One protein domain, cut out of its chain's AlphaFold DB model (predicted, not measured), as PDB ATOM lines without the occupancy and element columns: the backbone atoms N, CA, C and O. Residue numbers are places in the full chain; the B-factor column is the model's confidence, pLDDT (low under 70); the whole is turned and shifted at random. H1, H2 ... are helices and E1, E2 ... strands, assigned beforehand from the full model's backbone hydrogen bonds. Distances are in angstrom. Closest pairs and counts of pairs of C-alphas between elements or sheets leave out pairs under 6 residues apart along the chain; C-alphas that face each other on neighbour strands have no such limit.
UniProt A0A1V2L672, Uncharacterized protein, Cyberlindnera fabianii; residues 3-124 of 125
ATOM      1  N   PHE A   3     175.407 154.386 236.304       96.12
ATOM      2  CA  PHE A   3     176.723 154.001 235.807       96.12
ATOM      3  C   PHE A   3     177.717 153.947 236.967       96.12
ATOM      4  O   PHE A   3     177.636 154.752 237.890       96.12
ATOM      5  N   HIS A   4     178.688 153.039 236.875       97.06
ATOM      6  CA  HIS A   4     179.802 152.947 237.817       97.06
ATOM      7  C   HIS A   4     181.107 153.258 237.084       97.06
ATOM      8  O   HIS A   4     181.514 152.511 236.183       97.06
ATOM      9  N   LEU A   5     181.786 154.336 237.473       96.94
ATOM     10  CA  LEU A   5     183.127 154.631 236.985       96.94
ATOM     11  C   LEU A   5     184.122 153.747 237.731       96.94
ATOM     12  O   LEU A   5     184.351 153.913 238.928       96.94
ATOM     13  N   ASN A   6     184.704 152.792 237.012       97.81
ATOM     14  CA  ASN A   6     185.633 151.828 237.578       97.81
ATOM     15  C   ASN A   6     187.082 152.211 237.266       97.81
ATOM     16  O   ASN A   6     187.447 152.353 236.099       97.81
ATOM     17  N   LEU A   7     187.906 152.300 238.306       97.56
ATOM     18  CA  LEU A   7     189.346 152.484 238.224       97.56
ATOM     19  C   LEU A   7     190.056 151.124 238.235       97.56
ATOM     20  O   LEU A   7     189.699 150.215 238.987       97.56
ATOM     21  N   LYS A   8     191.064 150.998 237.375       97.75
ATOM     22  CA  LYS A   8     192.057 149.925 237.379       97.75
ATOM     23  C   LYS A   8     193.383 150.525 236.930       97.75
ATOM     24  O   LYS A   8     193.420 151.205 235.905       97.75
ATOM     25  N   ALA A   9     194.446 150.264 237.675       97.31
ATOM     26  CA  ALA A   9     195.781 150.780 237.407       97.31
ATOM     27  C   ALA A   9     196.837 149.762 237.854       97.31
ATOM     28  O   ALA A   9     196.529 148.851 238.611       97.31
ATOM     29  N   ASN A  10     198.079 149.932 237.400       97.88
ATOM     30  CA  ASN A  10     199.218 149.194 237.940       97.88
ATOM     31  C   ASN A  10     199.976 150.132 238.886       97.88
ATOM     32  O   ASN A  10     200.541 151.128 238.431       97.88
ATOM     33  N   LEU A  11     199.972 149.837 240.184       97.75
ATOM     34  CA  LEU A  11     200.679 150.609 241.203       97.75
ATOM     35  C   LEU A  11     202.054 149.991 241.490       97.75
ATOM     36  O   LEU A  11     202.192 148.776 241.582       97.75
ATOM     37  N   GLN A  12     203.081 150.827 241.660       97.25
ATOM     38  CA  GLN A  12     204.434 150.394 242.029       97.25
ATOM     39  C   GLN A  12     204.931 151.212 243.218       97.25
ATOM     40  O   GLN A  12     205.197 152.405 243.083       97.25
ATOM     41  N   GLY A  13     205.033 150.589 244.396       96.75
ATOM     42  CA  GLY A  13     205.432 151.279 245.632       96.75
ATOM     43  C   GLY A  13     204.419 152.323 246.130       96.75
ATOM     44  O   GLY A  13     204.755 153.135 246.992       96.75
ATOM     45  N   LEU A  14     203.196 152.306 245.590       98.00
ATOM     46  CA  LEU A  14     202.097 153.213 245.911       98.00
ATOM     47  C   LEU A  14     200.856 152.415 246.324       98.00
ATOM     48  O   LEU A  14     200.672 151.282 245.883       98.00
ATOM     49  N   THR A  15     199.997 153.031 247.127       98.25
ATOM     50  CA  THR A  15     198.673 152.520 247.496       98.25
ATOM     51  C   THR A  15     197.680 153.677 247.628       98.25
ATOM     52  O   THR A  15     198.064 154.847 247.538       98.25
ATOM     53  N   ASP A  16     196.406 153.354 247.836       97.75
ATOM     54  CA  ASP A  16     195.319 154.301 248.090       97.75
ATOM     55  C   ASP A  16     195.194 155.410 247.030       97.75
ATOM     56  O   ASP A  16     194.976 156.580 247.353       97.75
ATOM     57  N   LEU A  17     195.318 155.042 245.748       98.12
ATOM     58  CA  LEU A  17     195.116 155.963 244.631       98.12
ATOM     59  C   LEU A  17     193.647 156.402 244.570       98.12
ATOM     60  O   LEU A  17     192.743 155.569 244.453       98.12
ATOM     61  N   ALA A  18     193.408 157.712 244.600       97.38
ATOM     62  CA  ALA A  18     192.066 158.282 244.523       97.38
ATOM     63  C   ALA A  18     192.077 159.730 244.004       97.38
ATOM     64  O   ALA A  18     193.090 160.415 244.155       97.38
ATOM     65  N   PRO A  19     190.967 160.234 243.431       97.19
ATOM     66  CA  PRO A  19     190.835 161.660 243.142       97.19
ATOM     67  C   PRO A  19     190.928 162.491 244.430       97.19
ATOM     68  O   PRO A  19     190.451 162.071 245.497       97.19
ATOM     69  N   VAL A  20     191.528 163.677 244.335       97.06
ATOM     70  CA  VAL A  20     191.440 164.706 245.378       97.06
ATOM     71  C   VAL A  20     190.057 165.344 245.271       97.06
ATOM     72  O   VAL A  20     189.825 166.199 244.429       97.06
ATOM     73  N   ASP A  21     189.124 164.856 246.085       96.44
ATOM     74  CA  ASP A  21     187.715 165.259 246.069       96.44
ATOM     75  C   ASP A  21     187.272 165.586 247.501       96.44
ATOM     76  O   ASP A  21     186.783 164.717 248.232       96.44
ATOM     77  N   THR A  22     187.548 166.820 247.926       95.25
ATOM     78  CA  THR A  22     187.219 167.366 249.255       95.25
ATOM     79  C   THR A  22     186.138 168.440 249.138       95.25
ATOM     80  O   THR A  22     185.731 168.778 248.031       95.25
ATOM     81  N   ASP A  23     185.602 168.937 250.255       95.25
ATOM     82  CA  ASP A  23     184.601 170.015 250.199       95.25
ATOM     83  C   ASP A  23     185.226 171.352 249.749       95.25
ATOM     84  O   ASP A  23     184.588 172.121 249.037       95.25
ATOM     85  N   ASP A  24     186.495 171.591 250.101       95.38
ATOM     86  CA  ASP A  24     187.240 172.800 249.715       95.38
ATOM     87  C   ASP A  24     187.823 172.727 248.293       95.38
ATOM     88  O   ASP A  24     188.109 173.752 247.678       95.38
ATOM     89  N   SER A  25     188.037 171.514 247.777       94.69
ATOM     90  CA  SER A  25     188.563 171.251 246.436       94.69
ATOM     91  C   SER A  25     187.860 170.025 245.851       94.69
ATOM     92  O   SER A  25     188.426 168.922 245.865       94.69
ATOM     93  N   PRO A  26     186.604 170.171 245.396       96.44
ATOM     94  CA  PRO A  26     185.871 169.059 244.815       96.44
ATOM     95  C   PRO A  26     186.515 168.628 243.497       96.44
ATOM     96  O   PRO A  26     187.028 169.448 242.736       96.44
ATOM     97  N   PHE A  27     186.485 167.326 243.219       97.88
ATOM     98  CA  PHE A  27     187.028 166.822 241.961       97.88
ATOM     99  C   PHE A  27     186.051 167.078 240.814       97.88
ATOM    100  O   PHE A  27     184.852 166.810 240.912       97.88
ATOM    101  N   GLU A  28     186.600 167.542 239.700       97.94
ATOM    102  CA  GLU A  28     185.876 167.917 238.495       97.94
ATOM    103  C   GLU A  28     185.806 166.735 237.512       97.94
ATOM    104  O   GLU A  28     186.641 166.570 236.615       97.94
ATOM    105  N   TYR A  29     184.807 165.861 237.679       98.19
ATOM    106  CA  TYR A  29     184.684 164.658 236.856       98.19
ATOM    107  C   TYR A  29     184.249 165.023 235.434       98.19
ATOM    108  O   TYR A  29     183.112 165.429 235.192       98.19
ATOM    109  N   THR A  30     185.167 164.859 234.479       98.44
ATOM    110  CA  THR A  30     184.940 165.257 233.086       98.44
ATOM    111  C   THR A  30     184.424 164.098 232.232       98.44
ATOM    112  O   THR A  30     185.022 163.016 232.202       98.44
ATOM    113  N   PHE A  31     183.360 164.343 231.462       98.25
ATOM    114  CA  PHE A  31     182.767 163.365 230.554       98.25
ATOM    115  C   PHE A  31     182.453 163.923 229.160       98.25
ATOM    116  O   PHE A  31     182.101 165.088 228.986       98.25
ATOM    117  N   LEU A  32     182.480 163.036 228.161       98.19
ATOM    118  CA  LEU A  32     181.678 163.188 226.945       98.19
ATOM    119  C   LEU A  32     180.341 162.475 227.149       98.19
ATOM    120  O   LEU A  32     180.313 161.343 227.639       98.19
ATOM    121  N   ILE A  33     179.249 163.116 226.739       97.94
ATOM    122  CA  ILE A  33     177.882 162.617 226.932       97.94
ATOM    123  C   ILE A  33     177.108 162.566 225.618       97.94
ATOM    124  O   ILE A  33     177.373 163.337 224.694       97.94
ATOM    125  N   GLN A  34     176.106 161.692 225.560       98.06
ATOM    126  CA  GLN A  34     175.189 161.573 224.430       98.06
ATOM    127  C   GLN A  34     173.737 161.652 224.900       98.06
ATOM    128  O   GLN A  34     173.357 161.049 225.903       98.06
ATOM    129  N   CYS A  35     172.906 162.401 224.173       98.12
ATOM    130  CA  CYS A  35     171.477 162.480 224.441       98.12
ATOM    131  C   CYS A  35     170.798 161.149 224.105       98.12
ATOM    132  O   CYS A  35     170.906 160.649 222.985       98.12
ATOM    133  N   THR A  36     170.015 160.601 225.031       97.31
ATOM    134  CA  THR A  36     169.318 159.327 224.786       97.31
ATOM    135  C   THR A  36     168.068 159.481 223.921       97.31
ATOM    136  O   THR A  36     167.589 158.492 223.371       97.31
ATOM    137  N   SER A  37     167.545 160.705 223.768       97.56
ATOM    138  CA  SER A  37     166.344 160.985 222.969       97.56
ATOM    139  C   SER A  37     166.637 161.105 221.471       97.56
ATOM    140  O   SER A  37     165.919 160.511 220.673       97.56
ATOM    141  N   CYS A  38     167.674 161.852 221.080       98.00
ATOM    142  CA  CYS A  38     167.992 162.108 219.668       98.00
ATOM    143  C   CYS A  38     169.354 161.570 219.218       98.00
ATOM    144  O   CYS A  38     169.682 161.696 218.044       98.00
ATOM    145  N   ARG A  39     170.134 160.969 220.128       97.50
ATOM    146  CA  ARG A  39     171.487 160.441 219.876       97.50
ATOM    147  C   ARG A  39     172.546 161.486 219.511       97.50
ATOM    148  O   ARG A  39     173.664 161.108 219.188       97.50
ATOM    149  N   GLU A  40     172.243 162.774 219.647       97.69
ATOM    150  CA  GLU A  40     173.238 163.842 219.518       97.69
ATOM    151  C   GLU A  40     174.268 163.757 220.656       97.69
ATOM    152  O   GLU A  40     173.898 163.735 221.839       97.69
ATOM    153  N   GLN A  41     175.555 163.735 220.309       97.75
ATOM    154  CA  GLN A  41     176.647 163.862 221.271       97.75
ATOM    155  C   GLN A  41     176.879 165.341 221.605       97.75
ATOM    156  O   GLN A  41     176.819 166.197 220.725       97.75
ATOM    157  N   HIS A  42     177.139 165.659 222.874       95.94
ATOM    158  CA  HIS A  42     177.434 167.038 223.262       95.94
ATOM    159  C   HIS A  42     178.731 167.530 222.591       95.94
ATOM    160  O   HIS A  42     179.708 166.786 222.488       95.94
ATOM    161  N   ASP A  43     178.733 168.788 222.138       94.88
ATOM    162  CA  ASP A  43     179.814 169.401 221.352       94.88
ATOM    163  C   ASP A  43     181.091 169.652 222.163       94.88
ATOM    164  O   ASP A  43     182.169 169.848 221.605       94.88
ATOM    165  N   LYS A  44     180.959 169.654 223.488       96.00
ATOM    166  CA  LYS A  44     182.045 169.875 224.442       96.00
ATOM    167  C   LYS A  44     182.072 168.788 225.504       96.00
ATOM    168  O   LYS A  44     181.051 168.169 225.802       96.00
ATOM    169  N   GLU A  45     183.234 168.635 226.114       97.50
ATOM    170  CA  GLU A  45     183.372 167.956 227.395       97.50
ATOM    171  C   GLU A  45     182.576 168.717 228.456       97.50
ATOM    172  O   GLU A  45     182.538 169.951 228.455       97.50
ATOM    173  N   ILE A  46     181.893 167.969 229.311       97.12
ATOM    174  CA  ILE A  46     181.187 168.509 230.466       97.12
ATOM    175  C   ILE A  46     181.927 168.104 231.726       97.12
ATOM    176  O   ILE A  46     182.583 167.061 231.759       97.12
ATOM    177  N   THR A  47     181.754 168.896 232.765       97.50
ATOM    178  CA  THR A  47     182.329 168.629 234.072       97.50
ATOM    179  C   THR A  47     181.201 168.555 235.083       97.50
ATOM    180  O   THR A  47     180.230 169.302 234.971       97.50
ATOM    181  N   ILE A  48     181.294 167.604 236.006       97.94
ATOM    182  CA  ILE A  48     180.343 167.426 237.097       97.94
ATOM    183  C   ILE A  48     181.152 167.251 238.377       97.94
ATOM    184  O   ILE A  48     181.973 166.336 238.455       97.94
ATOM    185  N   ASN A  49     180.883 168.066 239.392       97.31
ATOM    186  CA  ASN A  49     181.381 167.834 240.743       97.31
ATOM    187  C   ASN A  49     180.224 167.510 241.701       97.31
ATOM    188  O   ASN A  49     179.056 167.761 241.416       97.31
ATOM    189  N   ARG A  50     180.539 166.882 242.837       96.94
ATOM    190  CA  ARG A  50     179.519 166.350 243.761       96.94
ATOM    191  C   ARG A  50     178.826 167.420 244.611       96.94
ATOM    192  O   ARG A  50     177.872 167.090 245.312       96.94
ATOM    193  N   LEU A  51     179.350 168.647 244.618       97.00
ATOM    194  CA  LEU A  51     178.870 169.742 245.464       97.00
ATOM    195  C   LEU A  51     177.908 170.669 244.721       97.00
ATOM    196  O   LEU A  51     177.069 171.299 245.360       97.00
ATOM    197  N   GLU A  52     178.006 170.742 243.393       96.94
ATOM    198  CA  GLU A  52     177.067 171.495 242.569       96.94
ATOM    199  C   GLU A  52     175.644 170.961 242.731       96.94
ATOM    200  O   GLU A  52     175.408 169.754 242.731       96.94
ATOM    201  N   GLN A  53     174.686 171.871 242.876       96.19
ATOM    202  CA  GLN A  53     173.267 171.561 242.992       96.19
ATOM    203  C   GLN A  53     172.490 172.493 242.072       96.19
ATOM    204  O   GLN A  53     172.559 173.718 242.180       96.19
ATOM    205  N   HIS A  54     171.758 171.895 241.139       97.38
ATOM    206  CA  HIS A  54     170.932 172.599 240.173       97.38
ATOM    207  C   HIS A  54     169.493 172.110 240.247       97.38
ATOM    208  O   HIS A  54     169.231 170.907 240.145       97.38
ATOM    209  N   ASP A  55     168.562 173.057 240.343       96.69
ATOM    210  CA  ASP A  55     167.129 172.784 240.317       96.69
ATOM    211  C   ASP A  55     166.717 172.069 239.028       96.69
ATOM    212  O   ASP A  55     167.042 172.487 237.910       96.69
ATOM    213  N   LEU A  56     165.929 171.005 239.172       95.19
ATOM    214  CA  LEU A  56     165.350 170.302 238.036       95.19
ATOM    215  C   LEU A  56     164.072 171.010 237.561       95.19
ATOM    216  O   LEU A  56     163.094 171.079 238.314       95.19
ATOM    217  N   PRO A  57     164.000 171.465 236.294       90.19
ATOM    218  CA  PRO A  57     162.805 172.124 235.780       90.19
ATOM    219  C   PRO A  57     161.556 171.243 235.914       90.19
ATOM    220  O   PRO A  57     161.522 170.111 235.429       90.19
ATOM    221  N   GLY A  58     160.513 171.774 236.560       89.25
ATOM    222  CA  GLY A  58     159.244 171.064 236.772       89.25
ATOM    223  C   GLY A  58     159.271 170.009 237.885       89.25
ATOM    224  O   GLY A  58     158.339 169.212 237.982       89.25
ATOM    225  N   SER A  59     160.308 169.993 238.726       90.81
ATOM    226  CA  SER A  59     160.455 169.096 239.874       90.81
ATOM    227  C   SER A  59     160.848 169.882 241.132       90.81
ATOM    228  O   SER A  59     161.169 171.062 241.064       90.81
ATOM    229  N   ARG A  60     160.798 169.222 242.296       89.19
ATOM    230  CA  ARG A  60     161.365 169.718 243.567       89.19
ATOM    231  C   ARG A  60     162.743 169.116 243.875       89.19
ATOM    232  O   ARG A  60     163.226 169.253 244.989       89.19
ATOM    233  N   GLY A  61     163.294 168.339 242.944       93.94
ATOM    234  CA  GLY A  61     164.599 167.702 243.094       93.94
ATOM    235  C   GLY A  61     165.716 168.536 242.480       93.94
ATOM    236  O   GLY A  61     165.467 169.375 241.616       93.94
ATOM    237  N   GLU A  62     166.938 168.216 242.878       96.94
ATOM    238  CA  GLU A  62     168.173 168.812 242.377       96.94
ATOM    239  C   GLU A  62     169.057 167.731 241.743       96.94
ATOM    240  O   GLU A  62     168.876 166.531 241.985       96.94
ATOM    241  N   ALA A  63     170.014 168.153 240.922       97.94
ATOM    242  CA  ALA A  63     171.052 167.293 240.369       97.94
ATOM    243  C   ALA A  63     172.387 168.040 240.284       97.94
ATOM    244  O   ALA A  63     172.405 169.269 240.248       97.94
ATOM    245  N   ASN A  64     173.496 167.302 240.201       98.19
ATOM    246  CA  ASN A  64     174.825 167.905 240.064       98.19
ATOM    247  C   ASN A  64     175.072 168.501 238.676       98.19
ATOM    248  O   ASN A  64     175.925 169.355 238.511       98.19
ATOM    249  N   PHE A  65     174.320 168.067 237.664       98.00
ATOM    250  CA  PHE A  65     174.395 168.614 236.316       98.00
ATOM    251  C   PHE A  65     173.024 168.570 235.649       98.00
ATOM    252  O   PHE A  65     172.334 167.548 235.704       98.00
ATOM    253  N   VAL A  66     172.636 169.653 234.975       97.12
ATOM    254  CA  VAL A  66     171.378 169.759 234.222       97.12
ATOM    255  C   VAL A  66     171.651 170.454 232.894       97.12
ATOM    256  O   VAL A  66     172.215 171.545 232.865       97.12
ATOM    257  N   PHE A  67     171.212 169.866 231.780       95.31
ATOM    258  CA  PHE A  67     171.284 170.525 230.478       95.31
ATOM    259  C   PHE A  67     170.060 170.248 229.610       95.31
ATOM    260  O   PHE A  67     169.334 169.267 229.775       95.31
ATOM    261  N   LYS A  68     169.847 171.131 228.635       96.62
ATOM    262  CA  LYS A  68     168.865 170.955 227.567       96.62
ATOM    263  C   LYS A  68     169.602 170.618 226.278       96.62
ATOM    264  O   LYS A  68     170.442 171.397 225.831       96.62
ATOM    265  N   CYS A  69     169.288 169.479 225.666       97.38
ATOM    266  CA  CYS A  69     169.879 169.086 224.392       97.38
ATOM    267  C   CYS A  69     169.605 170.157 223.327       97.38
ATOM    268  O   CYS A  69     168.450 170.499 223.073       97.38
ATOM    269  N   LYS A  70     170.662 170.667 222.685       95.94
ATOM    270  CA  LYS A  70     170.553 171.712 221.653       95.94
ATOM    271  C   LYS A  70     169.784 171.243 220.411       95.94
ATOM    272  O   LYS A  70     169.142 172.062 219.768       95.94
ATOM    273  N   SER A  71     169.832 169.944 220.101       97.00
ATOM    274  CA  SER A  71     169.212 169.360 218.905       97.00
ATOM    275  C   SER A  71     167.706 169.117 219.080       97.00
ATOM    276  O   SER A  71     166.901 169.653 218.324       97.00
ATOM    277  N   CYS A  72     167.288 168.372 220.114       97.69
ATOM    278  CA  CYS A  72     165.872 168.016 220.308       97.69
ATOM    279  C   CYS A  72     165.165 168.759 221.450       97.69
ATOM    280  O   CYS A  72     163.977 168.549 221.684       97.69
ATOM    281  N   GLY A  73     165.878 169.590 222.211       96.81
ATOM    282  CA  GLY A  73     165.322 170.310 223.354       96.81
ATOM    283  C   GLY A  73     165.004 169.442 224.577       96.81
ATOM    284  O   GLY A  73     164.459 169.969 225.546       96.81
ATOM    285  N   HIS A  74     165.327 168.143 224.560       96.69
ATOM    286  CA  HIS A  74     165.096 167.250 225.695       96.69
ATOM    287  C   HIS A  74     165.964 167.656 226.893       96.69
ATOM    288  O   HIS A  74     167.153 167.938 226.732       96.69
ATOM    289  N   LEU A  75     165.368 167.690 228.085       96.56
ATOM    290  CA  LEU A  75     166.082 167.954 229.332       96.56
ATOM    291  C   LEU A  75     166.749 166.676 229.838       96.56
ATOM    292  O   LEU A  75     166.137 165.611 229.852       96.56
ATOM    293  N   ALA A  76     167.991 166.801 230.281       96.81
ATOM    294  CA  ALA A  76     168.786 165.717 230.825       96.81
ATOM    295  C   ALA A  76     169.539 166.189 232.073       96.81
ATOM    296  O   ALA A  76     169.821 167.376 232.232       96.81
ATOM    297  N   ASN A  77     169.830 165.258 232.976       97.62
ATOM    298  CA  ASN A  77     170.518 165.536 234.231       97.62
ATOM    299  C   ASN A  77     171.360 164.350 234.700       97.62
ATOM    300  O   ASN A  77     171.110 163.207 234.293       97.62
ATOM    301  N   ALA A  78     172.361 164.648 235.527       98.06
ATOM    302  CA  ALA A  78     173.149 163.660 236.246       98.06
ATOM    303  C   ALA A  78     173.370 164.071 237.701       98.06
ATOM    304  O   ALA A  78     173.624 165.239 237.988       98.06
ATOM    305  N   SER A  79     173.340 163.077 238.582       98.19
ATOM    306  CA  SER A  79     173.813 163.190 239.960       98.19
ATOM    307  C   SER A  79     174.953 162.206 240.175       98.19
ATOM    308  O   SER A  79     174.907 161.088 239.657       98.19
ATOM    309  N   ILE A  80     175.982 162.616 240.907       98.06
ATOM    310  CA  ILE A  80     177.168 161.808 241.167       98.06
ATOM    311  C   ILE A  80     177.367 161.590 242.661       98.06
ATOM    312  O   ILE A  80     177.021 162.424 243.492       98.06
ATOM    313  N   THR A  81     177.937 160.448 243.024       97.50
ATOM    314  CA  THR A  81     178.292 160.135 244.409       97.50
ATOM    315  C   THR A  81     179.636 159.427 244.443       97.50
ATOM    316  O   THR A  81     179.825 158.390 243.803       97.50
ATOM    317  N   ARG A  82     180.592 159.998 245.185       96.56
ATOM    318  CA  ARG A  82     181.906 159.388 245.403       96.56
ATOM    319  C   ARG A  82     181.748 158.164 246.298       96.56
ATOM    320  O   ARG A  82     181.117 158.237 247.352       96.56
ATOM    321  N   THR A  83     182.344 157.047 245.901       96.31
ATOM    322  CA  THR A  83     182.403 155.873 246.779       96.31
ATOM    323  C   THR A  83     183.446 156.086 247.881       96.31
ATOM    324  O   THR A  83     184.370 156.884 247.736       96.31
ATOM    325  N   SER A  84     183.355 155.329 248.972       94.88
ATOM    326  CA  SER A  84     184.366 155.354 250.038       94.88
ATOM    327  C   SER A  84     185.657 154.598 249.693       94.88
ATOM    328  O   SER A  84     186.530 154.472 250.551       94.88
ATOM    329  N   LYS A  85     185.780 154.048 248.477       95.06
ATOM    330  CA  LYS A  85     186.895 153.183 248.087       95.06
ATOM    331  C   LYS A  85     188.000 153.976 247.396       95.06
ATOM    332  O   LYS A  85     187.751 154.680 246.419       95.06
ATOM    333  N   ASN A  86     189.225 153.759 247.854       97.25
ATOM    334  CA  ASN A  86     190.436 154.083 247.108       97.25
ATOM    335  C   ASN A  86     190.930 152.823 246.389       97.25
ATOM    336  O   ASN A  86     190.564 151.712 246.768       97.25
ATOM    337  N   TYR A  87     191.752 152.990 245.354       98.38
ATOM    338  CA  TYR A  87     192.369 151.868 244.651       98.38
ATOM    339  C   TYR A  87     193.672 151.472 245.345       98.38
ATOM    340  O   TYR A  87     194.639 152.242 245.325       98.38
ATOM    341  N   THR A  88     193.688 150.307 245.993       98.12
ATOM    342  CA  THR A  88     194.820 149.889 246.832       98.12
ATOM    343  C   THR A  88     195.893 149.141 246.041       98.12
ATOM    344  O   THR A  88     195.715 148.777 244.874       98.12
ATOM    345  N   PHE A  89     197.041 148.901 246.679       98.06
ATOM    346  CA  PHE A  89     198.081 148.043 246.116       98.06
ATOM    347  C   PHE A  89     197.586 146.605 245.881       98.06
ATOM    348  O   PHE A  89     197.865 146.024 244.836       98.06
ATOM    349  N   GLU A  90     196.789 146.052 246.795       97.94
ATOM    350  CA  GLU A  90     196.191 144.720 246.645       97.94
ATOM    351  C   GLU A  90     195.238 144.663 245.442       97.94
ATOM    352  O   GLU A  90     195.263 143.702 244.674       97.94
ATOM    353  N   ASP A  91     194.445 145.717 245.216       98.12
ATOM    354  CA  ASP A  91     193.579 145.805 244.035       98.12
ATOM    355  C   ASP A  91     194.379 145.822 242.723       98.12
ATOM    356  O   ASP A  91     193.930 145.255 241.718       98.12
ATOM    357  N   SER A  92     195.559 146.452 242.731       98.12
ATOM    358  CA  SER A  92     196.510 146.446 241.614       98.12
ATOM    359  C   SER A  92     197.061 145.045 241.349       98.12
ATOM    360  O   SER A  92     196.991 144.576 240.212       98.12
ATOM    361  N   GLU A  93     197.558 144.357 242.380       98.00
ATOM    362  CA  GLU A  93     198.128 143.003 242.264       98.00
ATOM    363  C   GLU A  93     197.096 141.982 241.766       98.00
ATOM    364  O   GLU A  93     197.391 141.123 240.934       98.00
ATOM    365  N   GLU A  94     195.848 142.110 242.215       97.94
ATOM    366  CA  GLU A  94     194.745 141.257 241.771       97.94
ATOM    367  C   GLU A  94     194.142 141.700 240.424       97.94
ATOM    368  O   GLU A  94     193.261 141.036 239.870       97.94
ATOM    369  N   GLY A  95     194.580 142.839 239.877       97.50
ATOM    370  CA  GLY A  95     194.048 143.410 238.643       97.50
ATOM    371  C   GLY A  95     192.551 143.730 238.719       97.50
ATOM    372  O   GLY A  95     191.858 143.672 237.688       97.50
ATOM    373  N   LYS A  96     192.050 144.054 239.914       97.94
ATOM    374  CA  LYS A  96     190.646 144.368 240.190       97.94
ATOM    375  C   LYS A  96     190.227 145.678 239.530       97.94
ATOM    376  O   LYS A  96     191.033 146.567 239.259       97.94
ATOM    377  N   LYS A  97     188.925 145.780 239.267       98.12
ATOM    378  CA  LYS A  97     188.246 147.035 238.938       98.12
ATOM    379  C   LYS A  97     187.526 147.514 240.190       98.12
ATOM    380  O   LYS A  97     186.745 146.753 240.760       98.12
ATOM    381  N   VAL A  98     187.774 148.752 240.591       98.19
ATOM    382  CA  VAL A  98     187.151 149.359 241.770       98.19
ATOM    383  C   VAL A  98     186.271 150.509 241.317       98.19
ATOM    384  O   VAL A  98     186.751 151.439 240.677       98.19
ATOM    385  N   ALA A  99     184.979 150.449 241.632       97.62
ATOM    386  CA  ALA A  99     184.079 151.573 241.416       97.62
ATOM    387  C   ALA A  99     184.490 152.726 242.339       97.62
ATOM    388  O   ALA A  99     184.512 152.537 243.554       97.62
ATOM    389  N   ILE A 100     184.830 153.878 241.758       97.12
ATOM    390  CA  ILE A 100     185.241 155.089 242.488       97.12
ATOM    391  C   ILE A 100     184.145 156.163 242.502       97.12
ATOM    392  O   ILE A 100     184.117 156.991 243.412       97.12
ATOM    393  N   LEU A 101     183.217 156.117 241.541       97.88
ATOM    394  CA  LEU A 101     182.114 157.065 241.399       97.88
ATOM    395  C   LEU A 101     180.865 156.359 240.866       97.88
ATOM    396  O   LEU A 101     180.944 155.624 239.875       97.88
ATOM    397  N   ASP A 102     179.725 156.651 241.477       97.94
ATOM    398  CA  ASP A 102     178.404 156.305 240.965       97.94
ATOM    399  C   ASP A 102     177.804 157.520 240.256       97.94
ATOM    400  O   ASP A 102     177.894 158.641 240.759       97.94
ATOM    401  N   VAL A 103     177.211 157.310 239.079       98.12
ATOM    402  CA  VAL A 103     176.610 158.374 238.265       98.12
ATOM    403  C   VAL A 103     175.197 157.987 237.849       98.12
ATOM    404  O   VAL A 103     174.984 157.070 237.052       98.12
ATOM    405  N   GLU A 104     174.213 158.708 238.364       97.88
ATOM    406  CA  GLU A 104     172.809 158.550 238.016       97.88
ATOM    407  C   GLU A 104     172.432 159.500 236.881       97.88
ATOM    408  O   GLU A 104     172.295 160.696 237.097       97.88
ATOM    409  N   CYS A 105     172.207 158.978 235.673       97.06
ATOM    410  CA  CYS A 105     171.827 159.778 234.507       97.06
ATOM    411  C   CYS A 105     170.339 159.639 234.148       97.06
ATOM    412  O   CYS A 105     169.769 158.535 234.149       97.06
ATOM    413  N   ARG A 106     169.730 160.746 233.712       96.81
ATOM    414  CA  ARG A 106     168.412 160.801 233.057       96.81
ATOM    415  C   ARG A 106     168.511 161.639 231.781       96.81
ATOM    416  O   ARG A 106     169.068 162.726 231.805       96.81
ATOM    417  N   GLY A 107     167.989 161.136 230.660       96.00
ATOM    418  CA  GLY A 107     168.004 161.848 229.366       96.00
ATOM    419  C   GLY A 107     169.363 161.893 228.643       96.00
ATOM    420  O   GLY A 107     169.447 162.416 227.529       96.00
ATOM    421  N   MET A 108     170.414 161.324 229.243       96.94
ATOM    422  CA  MET A 108     171.748 161.191 228.652       96.94
ATOM    423  C   MET A 108     172.458 159.906 229.095       96.94
ATOM    424  O   MET A 108     172.075 159.282 230.086       96.94
ATOM    425  N   GLU A 109     173.500 159.539 228.358       96.75
ATOM    426  CA  GLU A 109     174.434 158.459 228.672       96.75
ATOM    427  C   GLU A 109     175.882 158.964 228.641       96.75
ATOM    428  O   GLU A 109     176.203 159.912 227.918       96.75
ATOM    429  N   LEU A 110     176.749 158.341 229.444       97.44
ATOM    430  CA  LEU A 110     178.174 158.663 229.500       97.44
ATOM    431  C   LEU A 110     178.908 157.905 228.391       97.44
ATOM    432  O   LEU A 110     178.889 156.676 228.363       97.44
ATOM    433  N   VAL A 111     179.568 158.631 227.491       97.31
ATOM    434  CA  VAL A 111     180.311 158.055 226.358       97.31
ATOM    435  C   VAL A 111     181.767 157.804 226.735       97.31
ATOM    436  O   VAL A 111     182.334 156.761 226.411       97.31
ATOM    437  N   LYS A 112     182.391 158.767 227.416       97.69
ATOM    438  CA  LYS A 112     183.810 158.714 227.779       97.69
ATOM    439  C   LYS A 112     184.042 159.464 229.081       97.69
ATOM    440  O   LYS A 112     183.561 160.580 229.219       97.69
ATOM    441  N   PHE A 113     184.818 158.872 229.983       97.94
ATOM    442  CA  PHE A 113     185.422 159.579 231.111       97.94
ATOM    443  C   PHE A 113     186.811 160.089 230.722       97.94
ATOM    444  O   PHE A 113     187.561 159.389 230.033       97.94
ATOM    445  N   ILE A 114     187.150 161.297 231.161       97.81
ATOM    446  CA  ILE A 114     188.445 161.929 230.914       97.81
ATOM    447  C   ILE A 114     189.122 162.123 232.276       97.81
ATOM    448  O   ILE A 114     188.693 162.984 233.042       97.81
ATOM    449  N   PRO A 115     190.141 161.306 232.610       95.25
ATOM    450  CA  PRO A 115     190.790 161.316 233.919       95.25
ATOM    451  C   PRO A 115     191.782 162.482 234.025       95.25
ATOM    452  O   PRO A 115     192.994 162.281 234.017       95.25
ATOM    453  N   GLN A 116     191.262 163.703 234.075       93.19
ATOM    454  CA  GLN A 116     192.032 164.927 234.280       93.19
ATOM    455  C   GLN A 116     191.738 165.514 235.660       93.19
ATOM    456  O   GLN A 116     190.632 165.360 236.166       93.19
ATOM    457  N   GLY A 117     192.733 166.171 236.254       94.06
ATOM    458  CA  GLY A 117     192.674 166.684 237.621       94.06
ATOM    459  C   GLY A 117     193.651 165.975 238.553       94.06
ATOM    460  O   GLY A 117     194.420 165.105 238.136       94.06
ATOM    461  N   ASP A 118     193.613 166.367 239.822       96.25
ATOM    462  CA  ASP A 118     194.577 165.912 240.814       96.25
ATOM    463  C   ASP A 118     194.143 164.600 241.468       96.25
ATOM    464  O   ASP A 118     193.033 164.446 241.984       96.25
ATOM    465  N   PHE A 119     195.069 163.648 241.479       96.62
ATOM    466  CA  PHE A 119     194.941 162.390 242.197       96.62
ATOM    467  C   PHE A 119     195.959 162.355 243.330       96.62
ATOM    468  O   PHE A 119     197.098 162.800 243.184       96.62
ATOM    469  N   GLN A 120     195.551 161.781 244.451       96.38
ATOM    470  CA  GLN A 120     196.402 161.531 245.605       96.38
ATOM    471  C   GLN A 120     196.682 160.040 245.751       96.38
ATOM    472  O   GLN A 120     195.925 159.193 245.273       96.38
ATOM    473  N   PHE A 121     197.781 159.739 246.427       97.44
ATOM    474  CA  PHE A 121     198.230 158.388 246.732       97.44
ATOM    475  C   PHE A 121     199.078 158.405 248.002       97.44
ATOM    476  O   PHE A 121     199.626 159.440 248.395       97.44
ATOM    477  N   LEU A 122     199.241 157.237 248.613       97.56
ATOM    478  CA  LEU A 122     200.189 157.009 249.695       97.56
ATOM    479  C   LEU A 122     201.375 156.191 249.187       97.56
ATOM    480  O   LEU A 122     201.246 155.344 248.305       97.56
ATOM    481  N   ARG A 123     202.557 156.437 249.758       96.06
ATOM    482  CA  ARG A 123     203.751 155.633 249.486       96.06
ATOM    483  C   ARG A 123     203.753 154.408 250.397       96.06
ATOM    484  O   ARG A 123     203.604 154.556 251.611       96.06
ATOM    485  N   LEU A 124     203.965 153.226 249.823       90.12
ATOM    486  CA  LEU A 124     204.196 152.012 250.603       90.12
ATOM    487  C   LEU A 124     205.528 152.142 251.352       90.12
ATOM    488  O   LEU A 124     206.523 152.605 250.786       90.12
TER     489      LEU A 124
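AT A GLANCE: This is residues 3 to 124 of the 125 residues of an uncharacterized protein of Cyberlindnera fabianii (UniProt A0A1V2L672). The model is a long sandwich of strands: the twisted four-stranded sheet E1 E7 E6 E5 lies face to face with the smaller sheet E4 E3 E8. At one end of the long axis, the two-stranded sheet E2 E9 and the short helix H1 extend the shape beyond this sandwich. The printed part has 122 residues, with one named helix and nine named strands in the order E1 E2 E3 E4 E5 E6 H1 E7 E8 E9; each of the three sheets is antiparallel. The class is mostly strand, though under half of the residues, 59, are in named elements. The whole is elongated, 50 by 29 by 20 A, and only just compact, close to loose, with a radius of gyration of the C-alphas of 16.1 A.

IN THESE COORDINATES: In the largest sheet, E1 is residues 3 to 7, beginning at C-alpha 3 at (176.723, 154.001, 235.807). E7, residues 98 to 106, is 23.6 A long and bends by 52 degrees at residue 101. E6, residues 75 to 82, is 24.1 A long, and E5 is residues 65 to 68. The second sheet has E4, residues 46 to 48, E3, residues 29 to 35, 18.3 A, and E8, residues 108 to 114, 16.9 A. E2 is residues 14 to 19, and E9, residues 119 to 123, ends at C-alpha 123 at (203.751, 155.633, 249.486). H1 is residues 89 to 93.

HOW THE PARTS SIT: In the largest sheet E1 and E5 are the edge strands. N 5 and O 101 of E1 and E7 are 2.9 A apart, N 104 and O 79 of E7 and E6 2.8 A, and N 67 and O 76 of the hairpin E5 and E6 2.9 A, each within hydrogen-bond range. In the sandwich, two sheets face to face, the parts that face each other are 8.2 A centre to centre, and the strands of the one sheet stand at 26 degrees to those of the other. The closest C-alphas of E6 and E8, those of Ala 76 and Met 108, are 5.8 A apart. E3 is an inner strand: N 31 and O 46 of the hairpin E3 and E4 are 2.8 A apart, and N 34 and O 109 of E3 and E8 3.0 A. For E2 and E9, N 120 and O 18 are 2.8 A apart. The closest C-alphas of E2 and H1, those of Thr 15 and Phe 89, are 4.7 A apart. Every O i to N i+4 pair in H1 is within hydrogen-bond range.

THE WHOLE: The C-alphas of Cys 72 and Leu 124, the two farthest apart, are 51.4 A apart. The printed part has no cut. The link E4 to E5, 16 residues, is the one long link; within it residues 54 to 55 pair with residues 62 to 63, antiparallel. The mean pLDDT of the printed part is 96.8, and no printed residue is under 70.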